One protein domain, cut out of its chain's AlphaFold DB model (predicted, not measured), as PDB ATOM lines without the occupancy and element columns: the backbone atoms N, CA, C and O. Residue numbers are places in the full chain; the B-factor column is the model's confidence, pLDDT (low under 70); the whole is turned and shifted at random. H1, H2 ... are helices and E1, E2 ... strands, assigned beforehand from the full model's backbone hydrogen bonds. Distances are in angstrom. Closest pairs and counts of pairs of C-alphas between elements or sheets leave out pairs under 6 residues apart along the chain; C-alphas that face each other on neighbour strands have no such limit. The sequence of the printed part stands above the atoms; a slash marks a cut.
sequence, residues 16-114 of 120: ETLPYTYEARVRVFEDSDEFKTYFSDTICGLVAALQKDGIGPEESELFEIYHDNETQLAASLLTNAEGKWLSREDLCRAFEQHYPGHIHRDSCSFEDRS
ATOM      1  N   GLU A  16     175.206 180.881 163.578       90.44
ATOM      2  CA  GLU A  16     175.678 181.089 164.955       90.44
ATOM      3  C   GLU A  16     174.531 181.282 165.964       90.44
ATOM      4  O   GLU A  16     174.755 181.214 167.171       90.44
ATOM      5  N   THR A  17     173.294 181.503 165.496       92.88
ATOM      6  CA  THR A  17     172.106 181.570 166.364       92.88
ATOM      7  C   THR A  17     171.545 180.193 166.714       92.88
ATOM      8  O   THR A  17     170.625 180.099 167.526       92.88
ATOM      9  N   LEU A  18     172.078 179.126 166.111       94.69
ATOM     10  CA  LEU A  18     171.676 177.748 166.354       94.69
ATOM     11  C   LEU A  18     172.822 176.969 167.001       94.69
ATOM     12  O   LEU A  18     173.983 177.148 166.627       94.69
ATOM     13  N   PRO A  19     172.530 176.021 167.906       95.56
ATOM     14  CA  PRO A  19     173.578 175.177 168.452       95.56
ATOM     15  C   PRO A  19     174.149 174.303 167.343       95.56
ATOM     16  O   PRO A  19     173.446 173.914 166.409       95.56
ATOM     17  N   TYR A  20     175.417 173.940 167.457       94.06
ATOM     18  CA  TYR A  20     176.081 173.023 166.542       94.06
ATOM     19  C   TYR A  20     175.568 171.584 166.706       94.06
ATOM     20  O   TYR A  20     175.322 170.888 165.717       94.06
ATOM     21  N   THR A  21     175.388 171.150 167.956       95.75
ATOM     22  CA  THR A  21     174.889 169.821 168.334       95.75
ATOM     23  C   THR A  21     174.215 169.875 169.707       95.75
ATOM     24  O   THR A  21     174.267 170.897 170.393       95.75
ATOM     25  N   TYR A  22     173.593 168.770 170.103       97.75
ATOM     26  CA  TYR A  22     173.048 168.556 171.437       97.75
ATOM     27  C   TYR A  22     173.738 167.367 172.094       97.75
ATOM     28  O   TYR A  22     174.034 166.374 171.423       97.75
ATOM     29  N   GLU A  23     173.951 167.466 173.400       98.19
ATOM     30  CA  GLU A  23     174.519 166.418 174.243       98.19
ATOM     31  C   GLU A  23     173.497 166.010 175.310       98.19
ATOM     32  O   GLU A  23     172.853 166.872 175.901       98.19
ATOM     33  N   ALA A  24     173.357 164.714 175.583       98.06
ATOM     34  CA  ALA A  24     172.749 164.226 176.815       98.06
ATOM     35  C   ALA A  24     173.794 163.484 177.643       98.06
ATOM     36  O   ALA A  24     174.463 162.581 177.135       98.06
ATOM     37  N   ARG A  25     173.892 163.844 178.921       97.06
ATOM     38  CA  ARG A  25     174.704 163.163 179.932       97.06
ATOM     39  C   ARG A  25     173.770 162.341 180.805       97.06
ATOM     40  O   ARG A  25     172.918 162.905 181.483       97.06
ATOM     41  N   VAL A  26     173.898 161.021 180.745       95.81
ATOM     42  CA  VAL A  26     173.035 160.068 181.456       95.81
ATOM     43  C   VAL A  26     173.821 159.452 182.600       95.81
ATOM     44  O   VAL A  26     174.868 158.844 182.360       95.81
ATOM     45  N   ARG A  27     173.339 159.609 183.834       91.06
ATOM     46  CA  ARG A  27     174.042 159.124 185.032       91.06
ATOM     47  C   ARG A  27     174.113 157.599 185.024       91.06
ATOM     48  O   ARG A  27     173.113 156.933 184.776       91.06
ATOM     49  N   VAL A  28     175.295 157.037 185.279       85.88
ATOM     50  CA  VAL A  28     175.470 155.572 185.347       85.88
ATOM     51  C   VAL A  28     175.081 155.037 186.727       85.88
ATOM     52  O   VAL A  28     174.460 153.980 186.822       85.88
ATOM     53  N   PHE A  29     175.403 155.786 187.783       83.94
ATOM     54  CA  PHE A  29     174.993 155.521 189.161       83.94
ATOM     55  C   PHE A  29     174.560 156.829 189.835       83.94
ATOM     56  O   PHE A  29     175.081 157.892 189.500       83.94
ATOM     57  N   GLU A  30     173.632 156.756 190.798       71.19
ATOM     58  CA  GLU A  30     173.091 157.940 191.494       71.19
ATOM     59  C   GLU A  30     174.173 158.773 192.207       71.19
ATOM     60  O   GLU A  30     174.061 159.995 192.249       71.19
ATOM     61  N   ASP A  31     175.242 158.124 192.687       75.38
ATOM     62  CA  ASP A  31     176.328 158.745 193.461       75.38
ATOM     63  C   ASP A  31     177.664 158.857 192.692       75.38
ATOM     64  O   ASP A  31     178.721 159.034 193.304       75.38
ATOM     65  N   SER A  32     177.663 158.707 191.361       78.12
ATOM     66  CA  SER A  32     178.885 158.798 190.547       78.12
ATOM     67  C   SER A  32     178.882 160.010 189.622       78.12
ATOM     68  O   SER A  32     177.886 160.262 188.949       78.12
ATOM     69  N   ASP A  33     180.046 160.641 189.457       82.44
ATOM     70  CA  ASP A  33     180.291 161.633 188.398       82.44
ATOM     71  C   ASP A  33     180.455 160.993 187.001       82.44
ATOM     72  O   ASP A  33     180.731 161.677 186.016       82.44
ATOM     73  N   GLU A  34     180.311 159.667 186.895       90.25
ATOM     74  CA  GLU A  34     180.368 158.954 185.624       90.25
ATOM     75  C   GLU A  34     179.033 159.051 184.884       90.25
ATOM     76  O   GLU A  34     177.967 158.681 185.392       90.25
ATOM     77  N   PHE A  35     179.107 159.496 183.633       94.31
ATOM     78  CA  PHE A  35     177.965 159.575 182.740       94.31
ATOM     79  C   PHE A  35     178.259 158.917 181.396       94.31
ATOM     80  O   PHE A  35     179.387 158.893 180.899       94.31
ATOM     81  N   LYS A  36     177.198 158.392 180.789       95.19
ATOM     82  CA  LYS A  36     177.168 158.024 179.378       95.19
ATOM     83  C   LYS A  36     176.734 159.227 178.564       95.19
ATOM     84  O   LYS A  36     175.771 159.900 178.927       95.19
ATOM     85  N   THR A  37     177.407 159.453 177.445       96.69
ATOM     86  CA  THR A  37     177.115 160.596 176.585       96.69
ATOM     87  C   THR A  37     176.426 160.179 175.299       96.69
ATOM     88  O   THR A  37     176.861 159.251 174.619       96.69
ATOM     89  N   TYR A  38     175.386 160.921 174.943       98.06
ATOM     90  CA  TYR A  38     174.662 160.796 173.688       98.06
ATOM     91  C   TYR A  38     174.712 162.126 172.941       98.06
ATOM     92  O   TYR A  38     174.563 163.180 173.550       98.06
ATOM     93  N   PHE A  39     174.876 162.085 171.620       97.50
ATOM     94  CA  PHE A  39     174.922 163.271 170.770       97.50
ATOM     95  C   PHE A  39     173.944 163.169 169.608       97.50
ATOM     96  O   PHE A  39     173.870 162.139 168.936       97.50
ATOM     97  N   SER A  40     173.259 164.265 169.298       97.75
ATOM     98  CA  SER A  40     172.498 164.403 168.054       97.75
ATOM     99  C   SER A  40     172.538 165.842 167.560       97.75
ATOM    100  O   SER A  40     172.465 166.776 168.352       97.75
ATOM    101  N   ASP A  41     172.552 166.038 166.240       96.62
ATOM    102  CA  ASP A  41     172.522 167.383 165.649       96.62
ATOM    103  C   ASP A  41     171.171 168.100 165.860       96.62
ATOM    104  O   ASP A  41     171.033 169.287 165.545       96.62
ATOM    105  N   THR A  42     170.159 167.379 166.358       97.56
ATOM    106  CA  THR A  42     168.813 167.896 166.618       97.56
ATOM    107  C   THR A  42     168.313 167.451 167.988       97.56
ATOM    108  O   THR A  42     168.433 166.280 168.348       97.56
ATOM    109  N   ILE A  43     167.653 168.355 168.719       97.75
ATOM    110  CA  ILE A  43     167.086 168.036 170.035       97.75
ATOM    111  C   ILE A  43     166.020 166.938 169.959       97.75
ATOM    112  O   ILE A  43     165.988 166.031 170.785       97.75
ATOM    113  N   CYS A  44     165.180 166.958 168.918       97.38
ATOM    114  CA  CYS A  44     164.165 165.923 168.730       97.38
ATOM    115  C   CYS A  44     164.764 164.556 168.374       97.38
ATOM    116  O   CYS A  44     164.172 163.541 168.730       97.38
ATOM    117  N   GLY A  45     165.922 164.514 167.707       97.81
ATOM    118  CA  GLY A  45     166.674 163.281 167.471       97.81
ATOM    119  C   GLY A  45     167.261 162.712 168.762       97.81
ATOM    120  O   GLY A  45     167.105 161.521 169.025       97.81
ATOM    121  N   LEU A  46     167.854 163.572 169.597       98.50
ATOM    122  CA  LEU A  46     168.407 163.192 170.898       98.50
ATOM    123  C   LEU A  46     167.325 162.634 171.835       98.50
ATOM    124  O   LEU A  46     167.440 161.503 172.296       98.50
ATOM    125  N   VAL A  47     166.238 163.383 172.054       98.19
ATOM    126  CA  VAL A  47     165.138 162.957 172.939       98.19
ATOM    127  C   VAL A  47     164.492 161.660 172.445       98.19
ATOM    128  O   VAL A  47     164.219 160.770 173.247       98.19
ATOM    129  N   ALA A  48     164.297 161.502 171.131       97.75
ATOM    130  CA  ALA A  48     163.745 160.266 170.577       97.75
ATOM    131  C   ALA A  48     164.654 159.050 170.819       97.75
ATOM    132  O   ALA A  48     164.151 157.945 171.033       97.75
ATOM    133  N   ALA A  49     165.979 159.232 170.790       97.44
ATOM    134  CA  ALA A  49     166.926 158.169 171.104       97.44
ATOM    135  C   ALA A  49     166.890 157.795 172.592       97.44
ATOM    136  O   ALA A  49     166.757 156.614 172.903       97.44
ATOM    137  N   LEU A  50     166.892 158.781 173.495       97.44
ATOM    138  CA  LEU A  50     166.765 158.537 174.938       97.44
ATOM    139  C   LEU A  50     165.463 157.798 175.275       97.44
ATOM    140  O   LEU A  50     165.483 156.788 175.972       97.44
ATOM    141  N   GLN A  51     164.336 158.238 174.703       96.31
ATOM    142  CA  GLN A  51     163.043 157.561 174.853       96.31
ATOM    143  C   GLN A  51     163.087 156.108 174.373       96.31
ATOM    144  O   GLN A  51     162.529 155.225 175.024       96.31
ATOM    145  N   LYS A  52     163.725 155.855 173.224       95.81
ATOM    146  CA  LYS A  52     163.857 154.508 172.658       95.81
ATOM    147  C   LYS A  52     164.683 153.589 173.561       95.81
ATOM    148  O   LYS A  52     164.350 152.411 173.668       95.81
ATOM    149  N   ASP A  53     165.707 154.132 174.206       95.62
ATOM    150  CA  ASP A  53     166.587 153.400 175.119       95.62
ATOM    151  C   ASP A  53     166.011 153.302 176.545       95.62
ATOM    152  O   ASP A  53     166.613 152.682 177.417       95.62
ATOM    153  N   GLY A  54     164.816 153.861 176.777       95.69
ATOM    154  CA  GLY A  54     164.124 153.810 178.064       95.69
ATOM    155  C   GLY A  54     164.679 154.773 179.114       95.69
ATOM    156  O   GLY A  54     164.363 154.604 180.284       95.69
ATOM    157  N   ILE A  55     165.474 155.763 178.702       96.12
ATOM    158  CA  ILE A  55     166.116 156.739 179.587       96.12
ATOM    159  C   ILE A  55     165.157 157.903 179.839       96.12
ATOM    160  O   ILE A  55     164.684 158.555 178.899       96.12
ATOM    161  N   GLY A  56     164.863 158.168 181.110       95.25
ATOM    162  CA  GLY A  56     163.977 159.240 181.549       95.25
ATOM    163  C   GLY A  56     164.652 160.618 181.668       95.25
ATOM    164  O   GLY A  56     165.881 160.727 181.684       95.25
ATOM    165  N   PRO A  57     163.857 161.699 181.793       96.00
ATOM    166  CA  PRO A  57     164.387 163.043 182.045       96.00
ATOM    167  C   PRO A  57     165.138 163.178 183.370       96.00
ATOM    168  O   PRO A  57     166.082 163.945 183.459       96.00
ATOM    169  N   GLU A  58     164.739 162.435 184.400       93.69
ATOM    170  CA  GLU A  58     165.380 162.472 185.724       93.69
ATOM    171  C   GLU A  58     166.778 161.837 185.745       93.69
ATOM    172  O   GLU A  58     167.603 162.163 186.595       93.69
ATOM    173  N   GLU A  59     167.057 160.968 184.777       93.19
ATOM    174  CA  GLU A  59     168.329 160.259 184.634       93.19
ATOM    175  C   GLU A  59     169.333 161.031 183.766       93.19
ATOM    176  O   GLU A  59     170.474 160.589 183.605       93.19
ATOM    177  N   SER A  60     168.918 162.156 183.165       94.62
ATOM    178  CA  SER A  60     169.692 162.824 182.122       94.62
ATOM    179  C   SER A  60     169.697 164.345 182.204       94.62
ATOM    180  O   SER A  60     168.716 165.001 182.540       94.62
ATOM    181  N   GLU A  61     170.832 164.918 181.820       96.56
ATOM    182  CA  GLU A  61     171.021 166.355 181.671       96.56
ATOM    183  C   GLU A  61     171.325 166.655 180.204       96.56
ATOM    184  O   GLU A  61     172.228 166.053 179.620       96.56
ATOM    185  N   LEU A  62     170.541 167.545 179.588       98.12
ATOM    186  CA  LEU A  62     170.665 167.874 178.169       98.12
ATOM    187  C   LEU A  62     171.290 169.254 177.991       98.12
ATOM    188  O   LEU A  62     170.923 170.204 178.682       98.12
ATOM    189  N   PHE A  63     172.188 169.361 177.020       98.19
ATOM    190  CA  PHE A  63     172.949 170.565 176.721       98.19
ATOM    191  C   PHE A  63     172.823 170.924 175.242       98.19
ATOM    192  O   PHE A  63     172.816 170.057 174.363       98.19
ATOM    193  N   GLU A  64     172.741 172.220 174.972       97.44
ATOM    194  CA  GLU A  64     172.946 172.811 173.655       97.44
ATOM    195  C   GLU A  64     174.408 173.268 173.544       97.44
ATOM    196  O   GLU A  64     174.939 173.912 174.450       97.44
ATOM    197  N   ILE A  65     175.075 172.900 172.449       96.00
ATOM    198  CA  ILE A  65     176.506 173.164 172.261       96.00
ATOM    199  C   ILE A  65     176.684 174.221 171.175       96.00
ATOM    200  O   ILE A  65     176.426 173.953 170.000       96.00
ATOM    201  N   TYR A  66     177.150 175.408 171.555       92.38
ATOM    202  CA  TYR A  66     177.488 176.512 170.656       92.38
ATOM    203  C   TYR A  66     178.994 176.706 170.624       92.38
ATOM    204  O   TYR A  66     179.562 177.283 171.551       92.38
ATOM    205  N   HIS A  67     179.646 176.281 169.541       80.56
ATOM    206  CA  HIS A  67     181.106 176.357 169.427       80.56
ATOM    207  C   HIS A  67     181.791 175.751 170.673       80.56
ATOM    208  O   HIS A  67     181.638 174.555 170.908       80.56
ATOM    209  N   ASP A  68     182.488 176.568 171.471       79.38
ATOM    210  CA  ASP A  68     183.202 176.164 172.691       79.38
ATOM    211  C   ASP A  68     182.378 176.350 173.985       79.38
ATOM    212  O   ASP A  68     182.925 176.267 175.083       79.38
ATOM    213  N   ASN A  69     181.075 176.638 173.879       92.00
ATOM    214  CA  ASN A  69     180.186 176.842 175.023       92.00
ATOM    215  C   ASN A  69     179.086 175.779 175.078       92.00
ATOM    216  O   ASN A  69     178.421 175.498 174.080       92.00
ATOM    217  N   GLU A  70     178.850 175.257 176.277       95.12
ATOM    218  CA  GLU A  70     177.713 174.400 176.594       95.12
ATOM    219  C   GLU A  70     176.723 175.151 177.486       95.12
ATOM    220  O   GLU A  70     177.105 175.762 178.486       95.12
ATOM    221  N   THR A  71     175.441 175.091 177.130       96.44
ATOM    222  CA  THR A  71     174.354 175.618 177.961       96.44
ATOM    223  C   THR A  71     173.407 174.477 178.292       96.44
ATOM    224  O   THR A  71     172.955 173.754 177.406       96.44
ATOM    225  N   GLN A  72     173.095 174.296 179.572       97.38
ATOM    226  CA  GLN A  72     172.117 173.296 179.987       97.38
ATOM    227  C   GLN A  72     170.704 173.741 179.600       97.38
ATOM    228  O   GLN A  72     170.297 174.874 179.865       97.38
ATOM    229  N   LEU A  73     169.937 172.834 179.001       97.31
ATOM    230  CA  LEU A  73     168.546 173.070 178.643       97.31
ATOM    231  C   LEU A  73     167.651 172.972 179.878       97.31
ATOM    232  O   LEU A  73     167.730 172.027 180.664       97.31
ATOM    233  N   ALA A  74     166.745 173.938 180.029       95.25
ATOM    234  CA  ALA A  74     165.763 173.915 181.102       95.25
ATOM    235  C   ALA A  74     164.791 172.736 180.930       95.25
ATOM    236  O   ALA A  74     164.212 172.555 179.857       95.25
ATOM    237  N   ALA A  75     164.530 171.990 182.007       93.00
ATOM    238  CA  ALA A  75     163.598 170.857 181.992       93.00
ATOM    239  C   ALA A  75     162.197 171.240 181.473       93.00
ATOM    240  O   ALA A  75     161.558 170.459 180.776       93.00
ATOM    241  N   SER A  76     161.752 172.479 181.712       94.12
ATOM    242  CA  SER A  76     160.475 173.004 181.207       94.12
ATOM    243  C   SER A  76     160.356 173.029 179.677       94.12
ATOM    244  O   SER A  76     159.242 173.095 179.168       94.12
ATOM    245  N   LEU A  77     161.475 172.997 178.944       96.31
ATOM    246  CA  LEU A  77     161.490 172.879 177.480       96.31
ATOM    247  C   LEU A  77     161.393 171.426 177.004       96.31
ATOM    248  O   LEU A  77     161.135 171.183 175.828       96.31
ATOM    249  N   LEU A  78     161.647 170.469 177.895       97.69
ATOM    250  CA  LEU A  78     161.885 169.070 177.562       97.69
ATOM    251  C   LEU A  78     160.788 168.142 178.079       97.69
ATOM    252  O   LEU A  78     160.554 167.090 177.479       97.69
ATOM    253  N   THR A  79     160.125 168.514 179.175       97.69
ATOM    254  CA  THR A  79     159.176 167.653 179.881       97.69
ATOM    255  C   THR A  79     157.770 168.230 179.955       97.69
ATOM    256  O   THR A  79     157.568 169.442 180.012       97.69
ATOM    257  N   ASN A  80     156.781 167.343 180.005       96.31
ATOM    258  CA  ASN A  80     155.401 167.687 180.325       96.31
ATOM    259  C   ASN A  80     155.190 167.867 181.847       96.31
ATOM    260  O   ASN A  80     156.128 167.770 182.640       96.31
ATOM    261  N   ALA A  81     153.945 168.125 182.261       94.56
ATOM    262  CA  ALA A  81     153.587 168.337 183.667       94.56
ATOM    263  C   ALA A  81     153.810 167.098 184.553       94.56
ATOM    264  O   ALA A  81     153.985 167.229 185.762       94.56
ATOM    265  N   GLU A  82     153.823 165.903 183.963       95.44
ATOM    266  CA  GLU A  82     154.101 164.642 184.651       95.44
ATOM    267  C   GLU A  82     155.602 164.305 184.710       95.44
ATOM    268  O   GLU A  82     155.953 163.208 185.139       95.44
ATOM    269  N   GLY A  83     156.487 165.202 184.255       95.25
ATOM    270  CA  GLY A  83     157.936 164.980 184.252       95.25
ATOM    271  C   GLY A  83     158.416 163.990 183.187       95.25
ATOM    272  O   GLY A  83     159.533 163.496 183.272       95.25
ATOM    273  N   LYS A  84     157.594 163.685 182.177       96.62
ATOM    274  CA  LYS A  84     157.965 162.827 181.042       96.62
ATOM    275  C   LYS A  84     158.441 163.671 179.873       96.62
ATOM    276  O   LYS A  84     157.956 164.783 179.689       96.62
ATOM    277  N   TRP A  85     159.318 163.115 179.039       97.88
ATOM    278  CA  TRP A  85     159.698 163.724 177.764       97.88
ATOM    279  C   TRP A  85     158.473 164.169 176.958       97.88
ATOM    280  O   TRP A  85     157.506 163.415 176.812       97.88
ATOM    281  N   LEU A  86     158.539 165.373 176.392       97.75
ATOM    282  CA  LEU A  86     157.541 165.860 175.450       97.75
ATOM    283  C   LEU A  86     157.472 164.967 174.204       97.75
ATOM    284  O   LEU A  86     158.447 164.327 173.797       97.75
ATOM    285  N   SER A  87     156.301 164.955 173.561       95.62
ATOM    286  CA  SER A  87     156.184 164.414 172.208       95.62
ATOM    287  C   SER A  87     157.077 165.220 171.260       95.62
ATOM    288  O   SER A  87     157.386 166.381 171.526       95.62
ATOM    289  N   ARG A  88     157.466 164.648 170.117       94.38
ATOM    290  CA  ARG A  88     158.253 165.392 169.121       94.38
ATOM    291  C   ARG A  88     157.579 166.707 168.714       94.38
ATOM    292  O   ARG A  88     158.268 167.708 168.558       94.38
ATOM    293  N   GLU A  89     156.264 166.695 168.511       93.50
ATOM    294  CA  GLU A  89     155.516 167.884 168.089       93.50
ATOM    295  C   GLU A  89     155.511 168.958 169.181       93.50
ATOM    296  O   GLU A  89     155.794 170.121 168.898       93.50
ATOM    297  N   ASP A  90     155.267 168.569 170.434       95.31
ATOM    298  CA  ASP A  90     155.268 169.507 171.558       95.31
ATOM    299  C   ASP A  90     156.675 170.031 171.866       95.31
ATOM    300  O   ASP A  90     156.830 171.214 172.158       95.31
ATOM    301  N   LEU A  91     157.697 169.179 171.739       95.94
ATOM    302  CA  LEU A  91     159.101 169.552 171.873       95.94
ATOM    303  C   LEU A  91     159.489 170.579 170.805       95.94
ATOM    304  O   LEU A  91     160.004 171.642 171.131       95.94
ATOM    305  N   CYS A  92     159.198 170.315 169.527       94.44
ATOM    306  CA  CYS A  92     159.480 171.274 168.459       94.44
ATOM    307  C   CYS A  92     158.738 172.603 168.671       94.44
ATOM    308  O   CYS A  92     159.328 173.654 168.445       94.44
ATOM    309  N   ARG A  93     157.492 172.575 169.166       93.62
ATOM    310  CA  ARG A  93     156.731 173.789 169.502       93.62
ATOM    311  C   ARG A  93     157.325 174.556 170.687       93.62
ATOM    312  O   ARG A  93     157.319 175.781 170.682       93.62
ATOM    313  N   ALA A  94     157.839 173.866 171.706       94.62
ATOM    314  CA  ALA A  94     158.555 174.519 172.804       94.62
ATOM    315  C   ALA A  94     159.832 175.207 172.290       94.62
ATOM    316  O   ALA A  94     160.112 176.355 172.634       94.62
ATOM    317  N   PHE A  95     160.558 174.537 171.393       95.94
ATOM    318  CA  PHE A  95     161.793 175.054 170.808       95.94
ATOM    319  C   PHE A  95     161.588 176.127 169.730       95.94
ATOM    320  O   PHE A  95     162.514 176.881 169.460       95.94
ATOM    321  N   GLU A  96     160.391 176.270 169.157       94.88
ATOM    322  CA  GLU A  96     160.033 177.412 168.299       94.88
ATOM    323  C   GLU A  96     160.144 178.750 169.038       94.88
ATOM    324  O   GLU A  96     160.609 179.736 168.469       94.88
ATOM    325  N   GLN A  97     159.795 178.783 170.325       90.25
ATOM    326  CA  GLN A  97     159.973 179.981 171.151       90.25
ATOM    327  C   GLN A  97     161.429 180.173 171.585       90.25
ATOM    328  O   GLN A  97     161.876 181.310 171.728       90.25
ATOM    329  N   HIS A  98     162.161 179.072 171.780       94.81
ATOM    330  CA  HIS A  98     163.582 179.085 172.145       94.81
ATOM    331  C   HIS A  98     164.477 179.532 170.976       94.81
ATOM    332  O   HIS A  98     165.466 180.222 171.195       94.81
ATOM    333  N   TYR A  99     164.078 179.234 169.732       93.25
ATOM    334  CA  TYR A  99     164.743 179.667 168.497       93.25
ATOM    335  C   TYR A  99     163.810 180.468 167.577       93.25
ATOM    336  O   TYR A  99     163.376 179.956 166.532       93.25
ATOM    337  N   PRO A 100     163.514 181.737 167.916       90.19
ATOM    338  CA  PRO A 100     162.607 182.565 167.134       90.19
ATOM    339  C   PRO A 100     163.039 182.655 165.668       90.19
ATOM    340  O   PRO A 100     164.148 183.080 165.355       90.19
ATOM    341  N   GLY A 101     162.143 182.273 164.758       92.25
ATOM    342  CA  GLY A 101     162.385 182.356 163.316       92.25
ATOM    343  C   GLY A 101     163.027 181.118 162.683       92.25
ATOM    344  O   GLY A 101     163.038 181.045 161.453       92.25
ATOM    345  N   HIS A 102     163.468 180.128 163.466       94.69
ATOM    346  CA  HIS A 102     164.130 178.924 162.940       94.69
ATOM    347  C   HIS A 102     163.235 177.690 162.876       94.69
ATOM    348  O   HIS A 102     163.451 176.808 162.045       94.69
ATOM    349  N   ILE A 103     162.238 177.597 163.749       95.25
ATOM    350  CA  ILE A 103     161.296 176.480 163.773       95.25
ATOM    351  C   ILE A 103     159.908 177.065 163.575       95.25
ATOM    352  O   ILE A 103     159.517 177.980 164.284       95.25
ATOM    353  N   HIS A 104     159.187 176.531 162.599       91.62
ATOM    354  CA  HIS A 104     157.809 176.879 162.286       91.62
ATOM    355  C   HIS A 104     157.024 175.592 162.058       91.62
ATOM    356  O   HIS A 104     157.586 174.503 161.930       91.62
ATOM    357  N   ARG A 105     155.701 175.715 161.931       85.00
ATOM    358  CA  ARG A 105     154.821 174.571 161.655       85.00
ATOM    359  C   ARG A 105     155.238 173.756 160.424       85.00
ATOM    360  O   ARG A 105     155.184 172.530 160.470       85.00
ATOM    361  N   ASP A 106     155.642 174.437 159.351       88.06
ATOM    362  CA  ASP A 106     155.890 173.824 158.039       88.06
ATOM    363  C   ASP A 106     157.369 173.872 157.608       88.06
ATOM    364  O   ASP A 106     157.709 173.395 156.526       88.06
ATOM    365  N   SER A 107     158.260 174.446 158.424       93.00
ATOM    366  CA  SER A 107     159.689 174.563 158.111       93.00
ATOM    367  C   SER A 107     160.554 174.525 159.367       93.00
ATOM    368  O   SER A 107     160.142 174.940 160.448       93.00
ATOM    369  N   CYS A 108     161.773 174.007 159.235       95.44
ATOM    370  CA  CYS A 108     162.709 173.907 160.346       95.44
ATOM    371  C   CYS A 108     164.135 174.090 159.836       95.44
ATOM    372  O   CYS A 108     164.591 173.318 158.998       95.44
ATOM    373  N   SER A 109     164.873 175.057 160.380       96.25
ATOM    374  CA  SER A 109     166.274 175.296 160.020       96.25
ATOM    375  C   SER A 109     167.182 174.097 160.305       96.25
ATOM    376  O   SER A 109     168.264 174.023 159.747       96.25
ATOM    377  N   PHE A 110     166.755 173.141 161.135       95.75
ATOM    378  CA  PHE A 110     167.501 171.915 161.424       95.75
ATOM    379  C   PHE A 110     167.210 170.766 160.435       95.75
ATOM    380  O   PHE A 110     167.722 169.663 160.625       95.75
ATOM    381  N   GLU A 111     166.365 170.963 159.414       94.94
ATOM    382  CA  GLU A 111     165.923 169.889 158.506       94.94
ATOM    383  C   GLU A 111     167.047 169.263 157.669       94.94
ATOM    384  O   GLU A 111     166.949 168.103 157.264       94.94
ATOM    385  N   ASP A 112     168.121 170.016 157.432       94.19
ATOM    386  CA  ASP A 112     169.308 169.581 156.701       94.19
ATOM    387  C   ASP A 112     170.313 168.816 157.583       94.19
ATOM    388  O   ASP A 112     171.344 168.353 157.087       94.19
ATOM    389  N   ARG A 113     170.017 168.657 158.881       94.75
ATOM    390  CA  ARG A 113     170.864 167.962 159.856       94.75
ATOM    391  C   ARG A 113     170.422 166.523 160.110       94.75
ATOM    392  O   ARG A 113     169.284 166.119 159.863       94.75
ATOM    393  N   SER A 114     171.340 165.725 160.653       94.00
ATOM    394  CA  SER A 114     171.042 164.345 161.026       94.00
ATOM    395  C   SER A 114     170.169 164.286 162.278       94.00
ATOM    396  O   SER A 114     170.491 164.867 163.308       94.00
TER     397      SER A 114
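Overview. This is residues 16 to 114 of the 120 residues of an uncharacterized protein of Burkholderiales bacterium (UniProt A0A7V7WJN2). A strongly twisted sheet of four antiparallel strands has one helix, H1, packed on one of its faces, over E2 and E1, while a second helix, H2, lies off the sheet and meets H1 near the first residues of both. Long stretches with no named element lead into H2 and away from it. The printed part has 99 residues, with two named helices and four named strands along the chain as E1, E2, H1, E3, E4, H2; across the sheet the order is E2, E1, E3, E4. The class is mixed, helices and strands, though under half of the residues are in named elements. The whole is compact, with a radius of gyration of the C-alphas of 13.3 A and spans of 42 by 33 by 21 A.

Arrangement. Start at E1, residues 21 to 27, an inner strand. Beside it look for E2, residues 35 to 40, an edge strand that forms a hairpin with E1; N 24 and O 38 are 2.8 A apart, within hydrogen-bond range. On the other side of E1 is E3, residues 60 to 66, antiparallel to it at 155 degrees, with N 63 and O 23 at 2.8 A. E4, residues 69 to 72, forms a hairpin with E3, with N 66 and O 69 at 2.8 A. H1, residues 43 to 52, is on the sheet at a height of 8.5 A, and it makes two layers, a helix on one face of a sheet. It lies over E2 and only just over E1, on which 3 of its C-alphas fall, and on the local plane it runs slantwise to E2 at 36 degrees. The closest C-alphas of E2 and H1 are those of Ser 40 and Leu 46, 5.1 A apart. E2, H1 and E3 form a split strand-helix-strand unit, two strands running the same way with E1 between them, and its crossover is right-handed. H2, residues 88 to 98, is not on the sheet but touches H1, with the closest C-alphas, those of Cys 44 and Arg 88, 5.9 A apart. These helices run opposite ways at a shallow tilt of 33 degrees, only just short of steep. In H1 every O i to N i+4 pair is within hydrogen-bond range; in H2 5 of 7 are.

Along the chain. Find C-alpha 21 at (174.889, 169.821, 168.334), where E1 begins its 19.8 A; E2 measures 16.4 A, E3 19.5 A and E4 10.1 A. H1 begins at C-alpha 43, (167.086, 168.036, 170.035), and covers 14.2 A. H2 covers 15.0 A and ends at C-alpha 98, (163.582, 179.085, 172.145).

Size, cuts and confidence. The C-alphas farthest apart, those of Asp 31 and Asp 106, are 43.6 A apart. The link from E4 to H2, residues 73 to 87, is long, and residues 99 to 114 hold no named element. The printed part has no cut, and no printed residue is under 70 in pLDDT.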